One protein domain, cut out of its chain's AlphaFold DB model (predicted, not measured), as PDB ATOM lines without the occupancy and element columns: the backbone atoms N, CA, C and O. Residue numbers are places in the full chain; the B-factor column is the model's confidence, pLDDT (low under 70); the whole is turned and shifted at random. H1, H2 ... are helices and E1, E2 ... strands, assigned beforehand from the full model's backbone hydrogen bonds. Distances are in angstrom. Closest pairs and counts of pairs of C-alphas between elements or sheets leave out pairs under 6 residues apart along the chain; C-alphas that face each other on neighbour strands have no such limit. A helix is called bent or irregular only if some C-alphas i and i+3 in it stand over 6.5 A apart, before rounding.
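Overview. This is residues 5 to 133 of the 150 residues of an uncharacterized protein of Sphaerobolus stellatus (strain SS14) (UniProt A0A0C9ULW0). Two small, strongly twisted sheets, E2 E3 E4 and E5 E6 E7, stand face to face as a crossed sandwich, with the edge strands E4 and E7 close together. H1 covers the first sheet on the side away from the second, and the paired strands E1 and E8 lie at the other end of the longest axis, next to E5. The printed part has 129 residues with two named helices and eight named strands, in the order E1 E2 H1 E3 E4 E5 E6 E7 H2 E8, of mixed class; each sheet is antiparallel. It is compact, with a radius of gyration of the C-alphas of 14.6 A and spans of 45 by 33 by 31 A.

Along the chain. The first sheet has E2, residues 16 to 20, E3, residues 59 to 65, 19.2 A, and E4, residues 70 to 76, 18.2 A. The second has E5, residues 82 to 89, 20.4 A, E6, residues 92 to 99, 21.9 A, and E7, residues 109 to 116, 19.4 A. E1, residues 5 to 10, begins at C-alpha 5 (-61.330, 7.079, -36.466), and E8, residues 126 to 132, ends at C-alpha 132 (-58.619, 8.498, -42.666). H1 is residues 21 to 31, 16.2 A, and H2 is residues 118 to 123. H1 is irregular: C-alphas 22 and 25 are 8.1 A apart.

Arrangement. In the sheet E2 E3 E4, N 19 and O 62 are 2.9 A apart and N 63 and O 72 are 2.9 A apart, within hydrogen-bond range. H1 is on this sheet at a height of 9.7 A; its closest C-alphas to E3 are Val 21 and Gly 61, 5.3 A. In the sandwich, two sheets face to face, the strands stand at 59 degrees; the closest C-alphas of E4 and E7 are Val 76 and Gly 112, 4.7 A. E5 E6 E7 is a meander, each strand the antiparallel neighbour of the one before, with N 84 and O 96 at 2.9 A and N 95 and O 114 at 2.8 A. E5 bends by 59 degrees at residue 86. The closest C-alphas of H2 and E6 are Pro 118 and Gly 92, 4.9 A. E1 and E8 are antiparallel, N 9 and O 128 2.7 A apart; the closest C-alphas of E1 and E5 are Val 9 and Leu 84, 6.3 A. Of the O i to N i+4 pairs, H1 has 5 of 7 within range and H2 0 of 2, but H2 has 3 of 3 O i to N i+3 pairs.

Size, cuts and confidence. The C-alphas farthest apart, Leu 5 and Pro 33, are 45.6 A apart. The printed part has no cut. The link from H1 to E3 is long, 27 residues; its residues 40 to 41 pair with residues 70 to 71 of E4, parallel. Mean pLDDT of the printed part is 74.5; 41 residues are under 70, among them 5 to 15 and 121 to 133.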
ATOM      1  N   LEU A   5     -60.031   6.451 -36.718       41.38
ATOM      2  CA  LEU A   5     -61.330   7.079 -36.466       41.38
ATOM      3  C   LEU A   5     -61.312   8.610 -36.367       41.38
ATOM      4  O   LEU A   5     -62.376   9.187 -36.509       41.38
ATOM      5  N   ILE A   6     -60.153   9.247 -36.171       40.56
ATOM      6  CA  ILE A   6     -59.834  10.680 -36.359       40.56
ATOM      7  C   ILE A   6     -58.349  10.819 -35.987       40.56
ATOM      8  O   ILE A   6     -57.932  10.356 -34.926       40.56
ATOM      9  N   GLY A   7     -57.540  11.428 -36.852       38.12
ATOM     10  CA  GLY A   7     -56.153  11.791 -36.554       38.12
ATOM     11  C   GLY A   7     -56.021  13.300 -36.396       38.12
ATOM     12  O   GLY A   7     -56.532  14.064 -37.213       38.12
ATOM     13  N   THR A   8     -55.341  13.764 -35.354       37.22
ATOM     14  CA  THR A   8     -55.027  15.188 -35.193       37.22
ATOM     15  C   THR A   8     -53.918  15.591 -36.170       37.22
ATOM     16  O   THR A   8     -52.835  15.007 -36.165       37.22
ATOM     17  N   VAL A   9     -54.176  16.588 -37.018       45.66
ATOM     18  CA  VAL A   9     -53.201  17.169 -37.950       45.66
ATOM     19  C   VAL A   9     -52.343  18.170 -37.210       45.66
ATOM     20  O   VAL A   9     -52.708  19.324 -36.976       45.66
ATOM     21  N   TYR A  10     -51.136  17.733 -36.922       41.94
ATOM     22  CA  TYR A  10     -49.992  18.608 -36.786       41.94
ATOM     23  C   TYR A  10     -49.434  18.656 -38.213       41.94
ATOM     24  O   TYR A  10     -49.003  17.631 -38.722       41.94
ATOM     25  N   ILE A  11     -49.652  19.701 -39.012       44.62
ATOM     26  CA  ILE A  11     -48.649  20.739 -39.251       44.62
ATOM     27  C   ILE A  11     -49.312  21.892 -40.036       44.62
ATOM     28  O   ILE A  11     -49.633  21.753 -41.218       44.62
ATOM     29  N   LYS A  12     -49.432  23.074 -39.423       43.09
ATOM     30  CA  LYS A  12     -49.361  24.365 -40.134       43.09
ATOM     31  C   LYS A  12     -48.037  24.998 -39.749       43.09
ATOM     32  O   LYS A  12     -47.890  25.509 -38.642       43.09
ATOM     33  N   ARG A  13     -47.032  24.902 -40.617       51.25
ATOM     34  CA  ARG A  13     -45.710  25.464 -40.326       51.25
ATOM     35  C   ARG A  13     -45.636  26.903 -40.825       51.25
ATOM     36  O   ARG A  13     -45.868  27.174 -41.996       51.25
ATOM     37  N   ARG A  14     -45.252  27.820 -39.935       51.97
ATOM     38  CA  ARG A  14     -44.696  29.117 -40.333       51.97
ATOM     39  C   ARG A  14     -43.275  28.852 -40.831       51.97
ATOM     40  O   ARG A  14     -42.416  28.524 -40.020       51.97
ATOM     41  N   GLY A  15     -43.059  28.933 -42.142       61.47
ATOM     42  CA  GLY A  15     -41.714  28.874 -42.721       61.47
ATOM     43  C   GLY A  15     -41.436  27.762 -43.729       61.47
ATOM     44  O   GLY A  15     -40.275  27.623 -44.076       61.47
ATOM     45  N   TRP A  16     -42.426  27.000 -44.217       72.31
ATOM     46  CA  TRP A  16     -42.219  26.224 -45.450       72.31
ATOM     47  C   TRP A  16     -42.820  26.925 -46.649       72.31
ATOM     48  O   TRP A  16     -43.977  27.337 -46.611       72.31
ATOM     49  N   ALA A  17     -42.024  27.019 -47.706       74.62
ATOM     50  CA  ALA A  17     -42.464  27.474 -49.009       74.62
ATOM     51  C   ALA A  17     -42.236  26.356 -50.024       74.62
ATOM     52  O   ALA A  17     -41.173  25.736 -50.045       74.62
ATOM     53  N   TYR A  18     -43.246  26.104 -50.852       81.06
ATOM     54  CA  TYR A  18     -43.051  25.398 -52.109       81.06
ATOM     55  C   TYR A  18     -42.637  26.407 -53.174       81.06
ATOM     56  O   TYR A  18     -43.298  27.439 -53.337       81.06
ATOM     57  N   LEU A  19     -41.569  26.088 -53.893       80.12
ATOM     58  CA  LEU A  19     -41.043  26.881 -54.992       80.12
ATOM     59  C   LEU A  19     -40.866  25.979 -56.212       80.12
ATOM     60  O   LEU A  19     -40.337  24.870 -56.107       80.12
ATOM     61  N   GLU A  20     -41.306  26.461 -57.369       80.44
ATOM     62  CA  GLU A  20     -40.920  25.864 -58.646       80.44
ATOM     63  C   GLU A  20     -39.427  26.145 -58.886       80.44
ATOM     64  O   GLU A  20     -38.906  27.188 -58.474       80.44
ATOM     65  N   VAL A  21     -38.723  25.184 -59.494       69.25
ATOM     66  CA  VAL A  21     -37.249  25.179 -59.588       69.25
ATOM     67  C   VAL A  21     -36.709  26.468 -60.218       69.25
ATOM     68  O   VAL A  21     -35.721  27.023 -59.737       69.25
ATOM     69  N   ASP A  22     -37.414  26.995 -61.218       67.94
ATOM     70  CA  ASP A  22     -36.985  28.139 -62.027       67.94
ATOM     71  C   ASP A  22     -37.001  29.481 -61.266       67.94
ATOM     72  O   ASP A  22     -36.454  30.480 -61.735       67.94
ATOM     73  N   HIS A  23     -37.586  29.524 -60.063       65.56
ATOM     74  CA  HIS A  23     -37.736  30.748 -59.266       65.56
ATOM     75  C   HIS A  23     -37.007  30.717 -57.917       65.56
ATOM     76  O   HIS A  23     -37.086  31.676 -57.146       65.56
ATOM     77  N   LEU A  24     -36.267  29.642 -57.629       69.19
ATOM     78  CA  LEU A  24     -35.681  29.391 -56.313       69.19
ATOM     79  C   LEU A  24     -34.696  30.488 -55.868       69.19
ATOM     80  O   LEU A  24     -34.864  31.076 -54.801       69.19
ATOM     81  N   GLY A  25     -33.673  30.774 -56.679       67.06
ATOM     82  CA  GLY A  25     -32.559  31.644 -56.278       67.06
ATOM     83  C   GLY A  25     -32.982  33.092 -56.016       67.06
ATOM     84  O   GLY A  25     -32.662  33.657 -54.971       67.06
ATOM     85  N   ALA A  26     -33.760  33.678 -56.931       68.94
ATOM     86  CA  ALA A  26     -34.225  35.059 -56.808       68.94
ATOM     87  C   ALA A  26     -35.193  35.243 -55.629       68.94
ATOM     88  O   ALA A  26     -35.055  36.195 -54.861       68.94
ATOM     89  N   TYR A  27     -36.135  34.308 -55.448       71.25
ATOM     90  CA  TYR A  27     -37.101  34.371 -54.354       71.25
ATOM     91  C   TYR A  27     -36.415  34.265 -52.989       71.25
ATOM     92  O   TYR A  27     -36.670  35.082 -52.107       71.25
ATOM     93  N   LEU A  28     -35.509  33.298 -52.809       71.75
ATOM     94  CA  LEU A  28     -34.824  33.105 -51.527       71.75
ATOM     95  C   LEU A  28     -33.927  34.295 -51.175       71.75
ATOM     96  O   LEU A  28     -33.959  34.756 -50.036       71.75
ATOM     97  N   LYS A  29     -33.216  34.854 -52.161       70.62
ATOM     98  CA  LYS A  29     -32.381  36.049 -51.981       70.62
ATOM     99  C   LYS A  29     -33.187  37.289 -51.591       70.62
ATOM    100  O   LYS A  29     -32.706  38.097 -50.804       70.62
ATOM    101  N   GLN A  30     -34.410  37.428 -52.111       72.44
ATOM    102  CA  GLN A  30     -35.322  38.505 -51.724       72.44
ATOM    103  C   GLN A  30     -35.812  38.361 -50.275       72.44
ATOM    104  O   GLN A  30     -36.017  39.371 -49.604       72.44
ATOM    105  N   GLN A  31     -36.012  37.130 -49.792       69.25
ATOM    106  CA  GLN A  31     -36.460  36.884 -48.417       69.25
ATOM    107  C   GLN A  31     -35.330  37.073 -47.397       69.25
ATOM    108  O   GLN A  31     -35.548  37.679 -46.350       69.25
ATOM    109  N   ASP A  32     -34.136  36.556 -47.689       69.44
ATOM    110  CA  ASP A  32     -32.938  36.738 -46.866       69.44
ATOM    111  C   ASP A  32     -31.683  36.498 -47.736       69.44
ATOM    112  O   ASP A  32     -31.423  35.366 -48.156       69.44
ATOM    113  N   PRO A  33     -30.862  37.537 -47.984       71.25
ATOM    114  CA  PRO A  33     -29.651  37.429 -48.799       71.25
ATOM    115  C   PRO A  33     -28.636  36.388 -48.301       71.25
ATOM    116  O   PRO A  33     -27.820  35.912 -49.084       71.25
ATOM    117  N   SER A  34     -28.683  35.998 -47.022       70.19
ATOM    118  CA  SER A  34     -27.773  35.013 -46.424       70.19
ATOM    119  C   SER A  34     -28.152  33.549 -46.699       70.19
ATOM    120  O   SER A  34     -27.502  32.635 -46.182       70.19
ATOM    121  N   PHE A  35     -29.225  33.296 -47.458       69.38
ATOM    122  CA  PHE A  35     -29.673  31.939 -47.790       69.38
ATOM    123  C   PHE A  35     -28.784  31.241 -48.817       69.38
ATOM    124  O   PHE A  35     -28.603  30.029 -48.717       69.38
ATOM    125  N   GLU A  36     -28.202  31.991 -49.753       63.72
ATOM    126  CA  GLU A  36     -27.399  31.453 -50.861       63.72
ATOM    127  C   GLU A  36     -26.195  30.626 -50.356       63.72
ATOM    128  O   GLU A  36     -25.841  29.617 -50.956       63.72
ATOM    129  N   GLU A  37     -25.644  30.968 -49.185       65.12
ATOM    130  CA  GLU A  37     -24.464  30.313 -48.597       65.12
ATOM    131  C   GLU A  37     -24.788  29.217 -47.564       65.12
ATOM    132  O   GLU A  37     -23.896  28.480 -47.144       65.12
ATOM    133  N   LYS A  38     -26.039  29.124 -47.090       70.25
ATOM    134  CA  LYS A  38     -26.390  28.329 -45.890       70.25
ATOM    135  C   LYS A  38     -27.520  27.322 -46.098       70.25
ATOM    136  O   LYS A  38     -27.984  26.732 -45.123       70.25
ATOM    137  N   LEU A  39     -27.982  27.136 -47.332       76.50
ATOM    138  CA  LEU A  39     -28.997  26.137 -47.658       76.50
ATOM    139  C   LEU A  39     -28.391  24.739 -47.737       76.50
ATOM    140  O   LEU A  39     -27.459  24.487 -48.496       76.50
ATOM    141  N   VAL A  40     -28.969  23.809 -46.980       82.62
ATOM    142  CA  VAL A  40     -28.570  22.400 -46.990       82.62
ATOM    143  C   VAL A  40     -29.642  21.567 -47.677       82.62
ATOM    144  O   VAL A  40     -30.816  21.609 -47.302       82.62
ATOM    145  N   THR A  41     -29.246  20.761 -48.663       84.81
ATOM    146  CA  THR A  41     -30.145  19.778 -49.276       84.81
ATOM    147  C   THR A  41     -30.338  18.587 -48.351       84.81
ATOM    148  O   THR A  41     -29.395  17.874 -48.008       84.81
ATOM    149  N   TRP A  42     -31.584  18.307 -47.997       86.25
ATOM    150  CA  TRP A  42     -31.976  17.042 -47.399       86.25
ATOM    151  C   TRP A  42     -32.063  16.009 -48.532       86.25
ATOM    152  O   TRP A  42     -33.056  16.023 -49.251       86.25
ATOM    153  N   GLY A  43     -31.071  15.117 -48.718       69.69
ATOM    154  CA  GLY A  43     -31.139  14.222 -49.894       69.69
ATOM    155  C   GLY A  43     -30.486  12.837 -49.914       69.69
ATOM    156  O   GLY A  43     -30.982  11.998 -50.652       69.69
ATOM    157  N   ASN A  44     -29.432  12.516 -49.159       65.94
ATOM    158  CA  ASN A  44     -28.608  11.370 -49.607       65.94
ATOM    159  C   ASN A  44     -28.977   9.986 -49.032       65.94
ATOM    160  O   ASN A  44     -28.679   8.986 -49.668       65.94
ATOM    161  N   ASN A  45     -29.648   9.905 -47.876       61.84
ATOM    162  CA  ASN A  45     -29.922   8.632 -47.174       61.84
ATOM    163  C   ASN A  45     -31.390   8.484 -46.741       61.84
ATOM    164  O   ASN A  45     -31.703   7.932 -45.685       61.84
ATOM    165  N   GLN A  46     -32.304   9.050 -47.519       71.38
ATOM    166  CA  GLN A  46     -33.717   9.096 -47.170       71.38
ATOM    167  C   GLN A  46     -34.523   8.024 -47.874       71.38
ATOM    168  O   GLN A  46     -34.316   7.729 -49.046       71.38
ATOM    169  N   LEU A  47     -35.531   7.519 -47.167       73.81
ATOM    170  CA  LEU A  47     -36.610   6.782 -47.804       73.81
ATOM    171  C   LEU A  47     -37.397   7.755 -48.682       73.81
ATOM    172  O   LEU A  47     -37.914   8.749 -48.176       73.81
ATOM    173  N   LEU A  48     -37.474   7.483 -49.984       78.56
ATOM    174  CA  LEU A  48     -38.338   8.226 -50.894       78.56
ATOM    175  C   LEU A  48     -39.722   7.571 -50.883       78.56
ATOM    176  O   LEU A  48     -39.846   6.409 -51.285       78.56
ATOM    177  N   PRO A  49     -40.765   8.264 -50.396       77.62
ATOM    178  CA  PRO A  49     -42.089   7.680 -50.325       77.62
ATOM    179  C   PRO A  49     -42.643   7.470 -51.732       77.62
ATOM    180  O   PRO A  49     -42.810   8.417 -52.500       77.62
ATOM    181  N   GLN A  50     -42.973   6.223 -52.051       77.31
ATOM    182  CA  GLN A  50     -43.701   5.908 -53.269       77.31
ATOM    183  C   GLN A  50     -45.194   6.116 -53.050       77.31
ATOM    184  O   GLN A  50     -45.755   5.779 -52.006       77.31
ATOM    185  N   TRP A  51     -45.855   6.656 -54.061       74.62
ATOM    186  CA  TRP A  51     -47.300   6.760 -54.090       74.62
ATOM    187  C   TRP A  51     -47.807   6.549 -55.505       74.62
ATOM    188  O   TRP A  51     -47.065   6.717 -56.470       74.62
ATOM    189  N   TYR A  52     -49.071   6.138 -55.615       72.00
ATOM    190  CA  TYR A  52     -49.698   5.939 -56.911       72.00
ATOM    191  C   TYR A  52     -49.714   7.261 -57.670       72.00
ATOM    192  O   TYR A  52     -50.473   8.163 -57.322       72.00
ATOM    193  N   ASN A  53     -48.863   7.352 -58.684       64.81
ATOM    194  CA  ASN A  53     -48.841   8.469 -59.598       64.81
ATOM    195  C   ASN A  53     -50.022   8.291 -60.567       64.81
ATOM    196  O   ASN A  53     -49.972   7.376 -61.402       64.81
ATOM    197  N   PRO A  54     -51.103   9.090 -60.471       66.38
ATOM    198  CA  PRO A  54     -52.078   9.125 -61.553       66.38
ATOM    199  C   PRO A  54     -51.316   9.531 -62.820       66.38
ATOM    200  O   PRO A  54     -50.317  10.227 -62.713       66.38
ATOM    201  N   LYS A  55     -51.723   9.090 -64.013       69.06
ATOM    202  CA  LYS A  55     -51.062   9.424 -65.298       69.06
ATOM    203  C   LYS A  55     -51.183  10.925 -65.649       69.06
ATOM    204  O   LYS A  55     -51.719  11.289 -66.689       69.06
ATOM    205  N   ALA A  56     -50.755  11.787 -64.745       75.44
ATOM    206  CA  ALA A  56     -50.862  13.224 -64.732       75.44
ATOM    207  C   ALA A  56     -49.457  13.824 -64.815       75.44
ATOM    208  O   ALA A  56     -48.449  13.169 -64.539       75.44
ATOM    209  N   THR A  57     -49.402  15.089 -65.208       83.31
ATOM    210  CA  THR A  57     -48.147  15.826 -65.320       83.31
ATOM    211  C   THR A  57     -47.540  16.034 -63.937       83.31
ATOM    212  O   THR A  57     -48.133  16.689 -63.082       83.31
ATOM    213  N   ILE A  58     -46.342  15.490 -63.728       85.81
ATOM    214  CA  ILE A  58     -45.553  15.724 -62.519       85.81
ATOM    215  C   ILE A  58     -44.859  17.080 -62.634       85.81
ATOM    216  O   ILE A  58     -44.183  17.360 -63.625       85.81
ATOM    217  N   ARG A  59     -44.974  17.893 -61.588       87.56
ATOM    218  CA  ARG A  59     -44.205  19.119 -61.395       87.56
ATOM    219  C   ARG A  59     -43.057  18.846 -60.438       87.56
ATOM    220  O   ARG A  59     -43.260  18.349 -59.330       87.56
ATOM    221  N   ARG A  60     -41.849  19.211 -60.852       86.69
ATOM    222  CA  ARG A  60     -40.682  19.221 -59.970       86.69
ATOM    223  C   ARG A  60     -40.640  20.550 -59.240       86.69
ATOM    224  O   ARG A  60     -40.725  21.604 -59.859       86.69
ATOM    225  N   GLY A  61     -40.507  20.492 -57.928       86.31
ATOM    226  CA  GLY A  61     -40.351  21.678 -57.105       86.31
ATOM    227  C   GLY A  61     -39.458  21.406 -55.915       86.31
ATOM    228  O   GLY A  61     -38.882  20.329 -55.764       86.31
ATOM    229  N   ILE A  62     -39.331  22.416 -55.070       87.00
ATOM    230  CA  ILE A  62     -38.497  22.373 -53.881       87.00
ATOM    231  C   ILE A  62     -39.332  22.877 -52.714       87.00
ATOM    232  O   ILE A  62     -39.930  23.952 -52.764       87.00
ATOM    233  N   LEU A  63     -39.371  22.082 -51.653       87.44
ATOM    234  CA  LEU A  63     -39.821  22.532 -50.349       87.44
ATOM    235  C   LEU A  63     -38.626  23.169 -49.634       87.44
ATOM    236  O   LEU A  63     -37.563  22.555 -49.562       87.44
ATOM    237  N   VAL A  64     -38.797  24.371 -49.085       81.81
ATOM    238  CA  VAL A  64     -37.751  25.073 -48.322       81.81
ATOM    239  C   VAL A  64     -38.220  25.374 -46.903       81.81
ATOM    240  O   VAL A  64     -39.220  26.065 -46.733       81.81
ATOM    241  N   ASP A  65     -37.478  24.902 -45.895       81.44
ATOM    242  CA  ASP A  65     -37.585  25.336 -44.500       81.44
ATOM    243  C   ASP A  65     -36.818  26.646 -44.327       81.44
ATOM    244  O   ASP A  65     -35.593  26.656 -44.205       81.44
ATOM    245  N   MET A  66     -37.524  27.767 -44.278       75.12
ATOM    246  CA  MET A  66     -36.920  29.081 -44.072       75.12
ATOM    247  C   MET A  66     -36.320  29.233 -42.666       75.12
ATOM    248  O   MET A  66     -35.445  30.063 -42.445       75.12
ATOM    249  N   LYS A  67     -36.754  28.436 -41.683       77.12
ATOM    250  CA  LYS A  67     -36.214  28.520 -40.321       77.12
ATOM    251  C   LYS A  67     -34.939  27.698 -40.185       77.12
ATOM    252  O   LYS A  67     -33.967  28.159 -39.592       77.12
ATOM    253  N   CYS A  68     -34.954  26.481 -40.715       76.88
ATOM    254  CA  CYS A  68     -33.834  25.546 -40.604       76.88
ATOM    255  C   CYS A  68     -32.879  25.584 -41.803       76.88
ATOM    256  O   CYS A  68     -31.859  24.903 -41.763       76.88
ATOM    257  N   ARG A  69     -33.186  26.380 -42.837       79.75
ATOM    258  CA  ARG A  69     -32.409  26.520 -44.081       79.75
ATOM    259  C   ARG A  69     -32.168  25.176 -44.766       79.75
ATOM    260  O   ARG A  69     -31.079  24.885 -45.252       79.75
ATOM    261  N   VAL A  70     -33.206  24.347 -44.795       83.19
ATOM    262  CA  VAL A  70     -33.162  23.033 -45.437       83.19
ATOM    263  C   VAL A  70     -34.046  23.037 -46.664       83.19
ATOM    264  O   VAL A  70     -35.193  23.467 -46.595       83.19
ATOM    265  N   MET A  71     -33.526  22.515 -47.767       85.75
ATOM    266  CA  MET A  71     -34.288  22.311 -48.991       85.75
ATOM    267  C   MET A  71     -34.478  20.829 -49.289       85.75
ATOM    268  O   MET A  71     -33.588  20.013 -49.051       85.75
ATOM    269  N   LEU A  72     -35.648  20.488 -49.816       87.12
ATOM    270  CA  LEU A  72     -36.016  19.139 -50.214       87.12
ATOM    271  C   LEU A  72     -36.633  19.174 -51.617       87.12
ATOM    272  O   LEU A  72     -37.720  19.738 -51.778       87.12
ATOM    273  N   PRO A  73     -35.980  18.569 -52.622       86.88
ATOM    274  CA  PRO A  73     -36.598  18.331 -53.918       86.88
ATOM    275  C   PRO A  73     -37.841  17.450 -53.768       86.88
ATOM    276  O   PRO A  73     -37.817  16.445 -53.057       86.88
ATOM    277  N   VAL A  74     -38.924  17.819 -54.444       86.81
ATOM    278  CA  VAL A  74     -40.187  17.080 -54.428       86.81
ATOM    279  C   VAL A  74     -40.797  16.989 -55.817       86.81
ATOM    280  O   VAL A  74     -40.624  17.866 -56.666       86.81
ATOM    281  N   GLU A  75     -41.572  15.933 -56.012       87.69
ATOM    282  CA  GLU A  75     -42.442  15.750 -57.164       87.69
ATOM    283  C   GLU A  75     -43.894  15.866 -56.700       87.69
ATOM    284  O   GLU A  75     -44.326  15.168 -55.777       87.69
ATOM    285  N   VAL A  76     -44.633  16.789 -57.314       88.38
ATOM    286  CA  VAL A  76     -46.017  17.105 -56.948       88.38
ATOM    287  C   VAL A  76     -46.906  17.210 -58.182       88.38
ATOM    288  O   VAL A  76     -46.438  17.519 -59.271       88.38
ATOM    289  N   LEU A  77     -48.204  16.974 -58.019       89.12
ATOM    290  CA  LEU A  77     -49.213  17.209 -59.061       89.12
ATOM    291  C   LEU A  77     -49.648  18.676 -59.114       89.12
ATOM    292  O   LEU A  77     -49.997  19.186 -60.177       89.12
ATOM    293  N   ASP A  78     -49.632  19.344 -57.961       88.88
ATOM    294  CA  ASP A  78     -50.050  20.732 -57.790       88.88
ATOM    295  C   ASP A  78     -49.332  21.370 -56.590       88.88
ATOM    296  O   ASP A  78     -48.632  20.681 -55.842       88.88
ATOM    297  N   LYS A  79     -49.496  22.683 -56.403       89.00
ATOM    298  CA  LYS A  79     -48.844  23.461 -55.346       89.00
ATOM    299  C   LYS A  79     -49.360  23.055 -53.954       89.00
ATOM    300  O   LYS A  79     -50.507  23.347 -53.624       89.00
ATOM    301  N   PRO A  80     -48.525  22.456 -53.087       89.50
ATOM    302  CA  PRO A  80     -48.942  22.121 -51.735       89.50
ATOM    303  C   PRO A  80     -48.972  23.357 -50.831       89.50
ATOM    304  O   PRO A  80     -48.114  24.239 -50.921       89.50
ATOM    305  N   ASN A  81     -49.918  23.378 -49.895       85.69
ATOM    306  CA  ASN A  81     -50.029  24.400 -48.852       85.69
ATOM    307  C   ASN A  81     -50.096  23.816 -47.425       85.69
ATOM    308  O   ASN A  81     -50.041  24.562 -46.445       85.69
ATOM    309  N   GLN A  82     -50.166  22.488 -47.293       83.06
ATOM    310  CA  GLN A  82     -50.236  21.798 -46.009       83.06
ATOM    311  C   GLN A  82     -49.458  20.472 -46.037       83.06
ATOM    312  O   GLN A  82     -49.346  19.802 -47.063       83.06
ATOM    313  N   LEU A  83     -48.911  20.098 -44.878       84.12
ATOM    314  CA  LEU A  83     -48.247  18.822 -44.624       84.12
ATOM    315  C   LEU A  83     -49.088  17.985 -43.657       84.12
ATOM    316  O   LEU A  83     -49.561  18.494 -42.639       84.12
ATOM    317  N   LEU A  84     -49.218  16.694 -43.949       82.69
ATOM    318  CA  LEU A  84     -49.810  15.705 -43.052       82.69
ATOM    319  C   LEU A  84     -48.788  14.606 -42.771       82.69
ATOM    320  O   LEU A  84     -48.412  13.860 -43.673       82.69
ATOM    321  N   THR A  85     -48.339  14.486 -41.523       83.69
ATOM    322  CA  THR A  85     -47.458  13.388 -41.113       83.69
ATOM    323  C   THR A  85     -48.174  12.045 -41.232       83.69
ATOM    324  O   THR A  85     -49.278  11.882 -40.721       83.69
ATOM    325  N   MET A  86     -47.531  11.079 -41.888       82.56
ATOM    326  CA  MET A  86     -48.046   9.717 -42.049       82.56
ATOM    327  C   MET A  86     -47.265   8.698 -41.226       82.56
ATOM    328  O   MET A  86     -47.863   7.828 -40.602       82.56
ATOM    329  N   ALA A  87     -45.932   8.787 -41.243       83.69
ATOM    330  CA  ALA A  87     -45.068   7.838 -40.553       83.69
ATOM    331  C   ALA A  87     -43.780   8.504 -40.066       83.69
ATOM    332  O   ALA A  87     -43.243   9.401 -40.716       83.69
ATOM    333  N   VAL A  88     -43.280   8.021 -38.931       84.12
ATOM    334  CA  VAL A  88     -42.020   8.434 -38.309       84.12
ATOM    335  C   VAL A  88     -41.063   7.250 -38.358       84.12
ATOM    336  O   VAL A  88     -41.421   6.154 -37.932       84.12
ATOM    337  N   HIS A  89     -39.859   7.456 -38.876       81.94
ATOM    338  CA  HIS A  89     -38.815   6.437 -38.971       81.94
ATOM    339  C   HIS A  89     -37.445   7.037 -38.625       81.94
ATOM    340  O   HIS A  89     -37.258   8.252 -38.635       81.94
ATOM    341  N   GLY A  90     -36.453   6.191 -38.324       77.94
ATOM    342  CA  GLY A  90     -35.109   6.660 -37.946       77.94
ATOM    343  C   GLY A  90     -34.424   7.524 -39.017       77.94
ATOM    344  O   GLY A  90     -33.555   8.330 -38.706       77.94
ATOM    345  N   THR A  91     -34.853   7.396 -40.274       79.88
ATOM    346  CA  THR A  91     -34.319   8.117 -41.440       79.88
ATOM    347  C   THR A  91     -35.149   9.337 -41.859       79.88
ATOM    348  O   THR A  91     -34.854   9.948 -42.888       79.88
ATOM    349  N   GLY A  92     -36.206   9.692 -41.117       86.06
ATOM    350  CA  GLY A  92     -37.049  10.847 -41.430       86.06
ATOM    351  C   GLY A  92     -38.529  10.673 -41.096       86.06
ATOM    352  O   GLY A  92     -38.940   9.752 -40.393       86.06
ATOM    353  N   ILE A  93     -39.331  11.607 -41.593       86.38
ATOM    354  CA  ILE A  93     -40.775  11.664 -41.414       86.38
ATOM    355  C   ILE A  93     -41.437  11.647 -42.785       86.38
ATOM    356  O   ILE A  93     -41.396  12.639 -43.519       86.38
ATOM    357  N   THR A  94     -42.122  10.558 -43.109       87.75
ATOM    358  CA  THR A  94     -42.956  10.508 -44.307       87.75
ATOM    359  C   THR A  94     -44.187  11.384 -44.103       87.75
ATOM    360  O   THR A  94     -44.993  11.157 -43.195       87.75
ATOM    361  N   CYS A  95     -44.344  12.377 -44.970       87.69
ATOM    362  CA  CYS A  95     -45.466  13.298 -44.993       87.69
ATOM    363  C   CYS A  95     -46.200  13.236 -46.331       87.69
ATOM    364  O   CYS A  95     -45.595  13.119 -47.399       87.69
ATOM    365  N   MET A  96     -47.519  13.370 -46.268       88.50
ATOM    366  CA  MET A  96     -48.355  13.690 -47.412       88.50
ATOM    367  C   MET A  96     -48.343  15.202 -47.636       88.50
ATOM    368  O   MET A  96     -48.477  15.977 -46.686       88.50
ATOM    369  N   LEU A  97     -48.188  15.606 -48.894       88.62
ATOM    370  CA  LEU A  97     -48.315  16.990 -49.330       88.62
ATOM    371  C   LEU A  97     -49.756  17.213 -49.783       88.62
ATOM    372  O   LEU A  97     -50.271  16.456 -50.615       88.62
ATOM    373  N   LEU A  98     -50.401  18.228 -49.217       87.12
ATOM    374  CA  LEU A  98     -51.804  18.541 -49.447       87.12
ATOM    375  C   LEU A  98     -51.953  19.923 -50.082       87.12
ATOM    376  O   LEU A  98     -51.275  20.870 -49.677       87.12
ATOM    377  N   ASP A  99     -52.878  20.024 -51.030       87.19
ATOM    378  CA  ASP A  99     -53.518  21.279 -51.415       87.19
ATOM    379  C   ASP A  99     -54.874  21.344 -50.704       87.19
ATOM    380  O   ASP A  99     -55.821  20.616 -51.035       87.19
ATOM    381  N   ARG A 100     -54.920  22.130 -49.628       84.88
ATOM    382  CA  ARG A 100     -56.094  22.296 -48.781       84.88
ATOM    383  C   ARG A 100     -56.819  23.601 -49.133       84.88
ATOM    384  O   ARG A 100     -56.216  24.663 -48.989       84.88
ATOM    385  N   PRO A 101     -58.107  23.553 -49.494       80.75
ATOM    386  CA  PRO A 101     -58.919  24.758 -49.637       80.75
ATOM    387  C   PRO A 101     -59.150  25.453 -48.284       80.75
ATOM    388  O   PRO A 101     -59.142  24.810 -47.233       80.75
ATOM    389  N   ASP A 102     -59.397  26.764 -48.308       81.31
ATOM    390  CA  ASP A 102     -59.666  27.543 -47.087       81.31
ATOM    391  C   ASP A 102     -60.959  27.106 -46.377       81.31
ATOM    392  O   ASP A 102     -61.057  27.190 -45.150       81.31
ATOM    393  N   ASP A 103     -61.936  26.597 -47.134       78.00
ATOM    394  CA  ASP A 103     -63.151  26.002 -46.583       78.00
ATOM    395  C   ASP A 103     -62.839  24.653 -45.916       78.00
ATOM    396  O   ASP A 103     -62.449  23.678 -46.561       78.00
ATOM    397  N   ALA A 104     -63.045  24.597 -44.599       71.19
ATOM    398  CA  ALA A 104     -62.781  23.422 -43.781       71.19
ATOM    399  C   ALA A 104     -63.706  22.226 -44.072       71.19
ATOM    400  O   ALA A 104     -63.394  21.125 -43.617       71.19
ATOM    401  N   LEU A 105     -64.817  22.421 -44.791       71.81
ATOM    402  CA  LEU A 105     -65.733  21.345 -45.186       71.81
ATOM    403  C   LEU A 105     -65.288  20.623 -46.462       71.81
ATOM    404  O   LEU A 105     -65.762  19.526 -46.750       71.81
ATOM    405  N   LEU A 106     -64.378  21.219 -47.233       70.69
ATOM    406  CA  LEU A 106     -63.894  20.633 -48.475       70.69
ATOM    407  C   LEU A 106     -62.725  19.674 -48.226       70.69
ATOM    408  O   LEU A 106     -61.842  19.899 -47.394       70.69
ATOM    409  N   VAL A 107     -62.697  18.588 -49.000       75.56
ATOM    410  CA  VAL A 107     -61.651  17.566 -48.913       75.56
ATOM    411  C   VAL A 107     -60.350  18.097 -49.517       75.56
ATOM    412  O   VAL A 107     -60.307  18.493 -50.683       75.56
ATOM    413  N   ALA A 108     -59.271  18.068 -48.733       81.81
ATOM    414  CA  ALA A 108     -57.939  18.418 -49.213       81.81
ATOM    415  C   ALA A 108     -57.436  17.393 -50.241       81.81
ATOM    416  O   ALA A 108     -57.552  16.179 -50.045       81.81
ATOM    417  N   LYS A 109     -56.829  17.875 -51.325       84.06
ATOM    418  CA  LYS A 109     -56.271  17.013 -52.369       84.06
ATOM    419  C   LYS A 109     -54.878  16.553 -51.965       84.06
ATOM    420  O   LYS A 109     -54.029  17.365 -51.603       84.06
ATOM    421  N   LYS A 110     -54.605  15.254 -52.099       86.06
ATOM    422  CA  LYS A 110     -53.233  14.742 -52.076       86.06
ATOM    423  C   LYS A 110     -52.533  15.160 -53.363       86.06
ATOM    424  O   LYS A 110     -52.920  14.713 -54.439       86.06
ATOM    425  N   VAL A 111     -51.481  15.962 -53.237       89.50
ATOM    426  CA  VAL A 111     -50.700  16.452 -54.382       89.50
ATOM    427  C   VAL A 111     -49.284  15.894 -54.416       89.50
ATOM    428  O   VAL A 111     -48.604  16.044 -55.421       89.50
ATOM    429  N   GLY A 112     -48.832  15.213 -53.363       89.94
ATOM    430  CA  GLY A 112     -47.535  14.545 -53.362       89.94
ATOM    431  C   GLY A 112     -47.213  13.866 -52.038       89.94
ATOM    432  O   GLY A 112     -48.046  13.788 -51.129       89.94
ATOM    433  N   MET A 113     -45.983  13.373 -51.929       90.19
ATOM    434  CA  MET A 113     -45.407  12.857 -50.689       90.19
ATOM    435  C   MET A 113     -43.940  13.261 -50.592       90.19
ATOM    436  O   MET A 113     -43.260  13.407 -51.602       90.19
ATOM    437  N   ALA A 114     -43.462  13.437 -49.368       88.94
ATOM    438  CA  ALA A 114     -42.093  13.837 -49.086       88.94
ATOM    439  C   ALA A 114     -41.596  13.156 -47.814       88.94
ATOM    440  O   ALA A 114     -42.374  12.924 -46.889       88.94
ATOM    441  N   ASN A 115     -40.299  12.869 -47.751       88.44
ATOM    442  CA  ASN A 115     -39.653  12.467 -46.510       88.44
ATOM    443  C   ASN A 115     -38.885  13.653 -45.931       88.44
ATOM    444  O   ASN A 115     -37.936  14.145 -46.530       88.44
ATOM    445  N   LEU A 116     -39.313  14.126 -44.768       86.44
ATOM    446  CA  LEU A 116     -38.780  15.322 -44.128       86.44
ATOM    447  C   LEU A 116     -37.812  14.961 -42.986       86.44
ATOM    448  O   LEU A 116     -37.894  13.864 -42.430       86.44
ATOM    449  N   PRO A 117     -36.893  15.863 -42.598       84.44
ATOM    450  CA  PRO A 117     -35.986  15.622 -41.477       84.44
ATOM    451  C   PRO A 117     -36.728  15.389 -40.145       84.44
ATOM    452  O   PRO A 117     -37.722  16.061 -39.891       84.44
ATOM    453  N   PRO A 118     -36.241  14.551 -39.210       80.94
ATOM    454  CA  PRO A 118     -36.942  14.281 -37.945       80.94
ATOM    455  C   PRO A 118     -37.277  15.520 -37.100       80.94
ATOM    456  O   PRO A 118     -38.311  15.559 -36.431       80.94
ATOM    457  N   TYR A 119     -36.442  16.567 -37.169       77.12
ATOM    458  CA  TYR A 119     -36.651  17.804 -36.411       77.12
ATOM    459  C   TYR A 119     -37.962  18.518 -36.765       77.12
ATOM    460  O   TYR A 119     -38.378  19.413 -36.025       77.12
ATOM    461  N   ILE A 120     -38.620  18.153 -37.877       70.94
ATOM    462  CA  ILE A 120     -39.851  18.818 -38.283       70.94
ATOM    463  C   ILE A 120     -40.944  18.724 -37.220       70.94
ATOM    464  O   ILE A 120     -41.659  19.705 -37.039       70.94
ATOM    465  N   LEU A 121     -41.026  17.607 -36.481       68.81
ATOM    466  CA  LEU A 121     -42.084  17.336 -35.501       68.81
ATOM    467  C   LEU A 121     -42.051  18.300 -34.309       68.81
ATOM    468  O   LEU A 121     -43.102  18.725 -33.829       68.81
ATOM    469  N   ALA A 122     -40.853  18.718 -33.892       66.88
ATOM    470  CA  ALA A 122     -40.653  19.645 -32.777       66.88
ATOM    471  C   ALA A 122     -41.131  21.078 -33.077       66.88
ATOM    472  O   ALA A 122     -41.150  21.931 -32.195       66.88
ATOM    473  N   GLN A 123     -41.479  21.371 -34.331       66.06
ATOM    474  CA  GLN A 123     -41.796  22.722 -34.798       66.06
ATOM    475  C   GLN A 123     -43.166  22.796 -35.478       66.06
ATOM    476  O   GLN A 123     -43.417  23.679 -36.303       66.06
ATOM    477  N   THR A 124     -44.030  21.830 -35.195       63.38
ATOM    478  CA  THR A 124     -45.354  21.730 -35.803       63.38
ATOM    479  C   THR A 124     -46.381  22.448 -34.943       63.38
ATOM    480  O   THR A 124     -46.312  22.428 -33.718       63.38
ATOM    481  N   ILE A 125     -47.332  23.115 -35.593       59.59
ATOM    482  CA  ILE A 125     -48.491  23.709 -34.926       59.59
ATOM    483  C   ILE A 125     -49.712  22.897 -35.342       59.59
ATOM    484  O   ILE A 125     -49.840  22.524 -36.514       59.59
ATOM    485  N   HIS A 126     -50.596  22.641 -34.381       61.91
ATOM    486  CA  HIS A 126     -51.904  22.050 -34.620       61.91
ATOM    487  C   HIS A 126     -52.668  22.831 -35.703       61.91
ATOM    488  O   HIS A 126     -52.816  24.050 -35.602       61.91
ATOM    489  N   SER A 127     -53.159  22.136 -36.730       59.59
ATOM    490  CA  SER A 127     -53.849  22.753 -37.872       59.59
ATOM    491  C   SER A 127     -55.249  22.202 -38.154       59.59
ATOM    492  O   SER A 127     -55.917  22.687 -39.076       59.59
ATOM    493  N   GLY A 128     -55.694  21.195 -37.407       63.62
ATOM    494  CA  GLY A 128     -57.007  20.579 -37.575       63.62
ATOM    495  C   GLY A 128     -56.960  19.078 -37.342       63.62
ATOM    496  O   GLY A 128     -56.017  18.569 -36.746       63.62
ATOM    497  N   SER A 129     -57.959  18.369 -37.851       59.81
ATOM    498  CA  SER A 129     -58.055  16.910 -37.794       59.81
ATOM    499  C   SER A 129     -58.270  16.361 -39.203       59.81
ATOM    500  O   SER A 129     -58.888  17.020 -40.035       59.81
ATOM    501  N   VAL A 130     -57.732  15.177 -39.483       60.00
ATOM    502  CA  VAL A 130     -57.922  14.449 -40.739       60.00
ATOM    503  C   VAL A 130     -58.642  13.149 -40.427       60.00
ATOM    504  O   VAL A 130     -58.305  12.426 -39.487       60.00
ATOM    505  N   TYR A 131     -59.646  12.866 -41.243       56.91
ATOM    506  CA  TYR A 131     -60.377  11.616 -41.223       56.91
ATOM    507  C   TYR A 131     -59.758  10.661 -42.249       56.91
ATOM    508  O   TYR A 131     -59.706  10.981 -43.437       56.91
ATOM    509  N   VAL A 132     -59.247   9.508 -41.797       53.25
ATOM    510  CA  VAL A 132     -58.619   8.498 -42.666       53.25
ATOM    511  C   VAL A 132     -59.364   7.173 -42.531       53.25
ATOM    512  O   VAL A 132     -59.102   6.381 -41.628       53.25
ATOM    513  N   GLY A 133     -60.255   6.898 -43.483       48.34
ATOM    514  CA  GLY A 133     -60.926   5.603 -43.607       48.34
ATOM    515  C   GLY A 133     -62.419   5.651 -43.287       48.34
ATOM    516  O   GLY A 133     -62.836   5.378 -42.165       48.34
TER     517      GLY A 133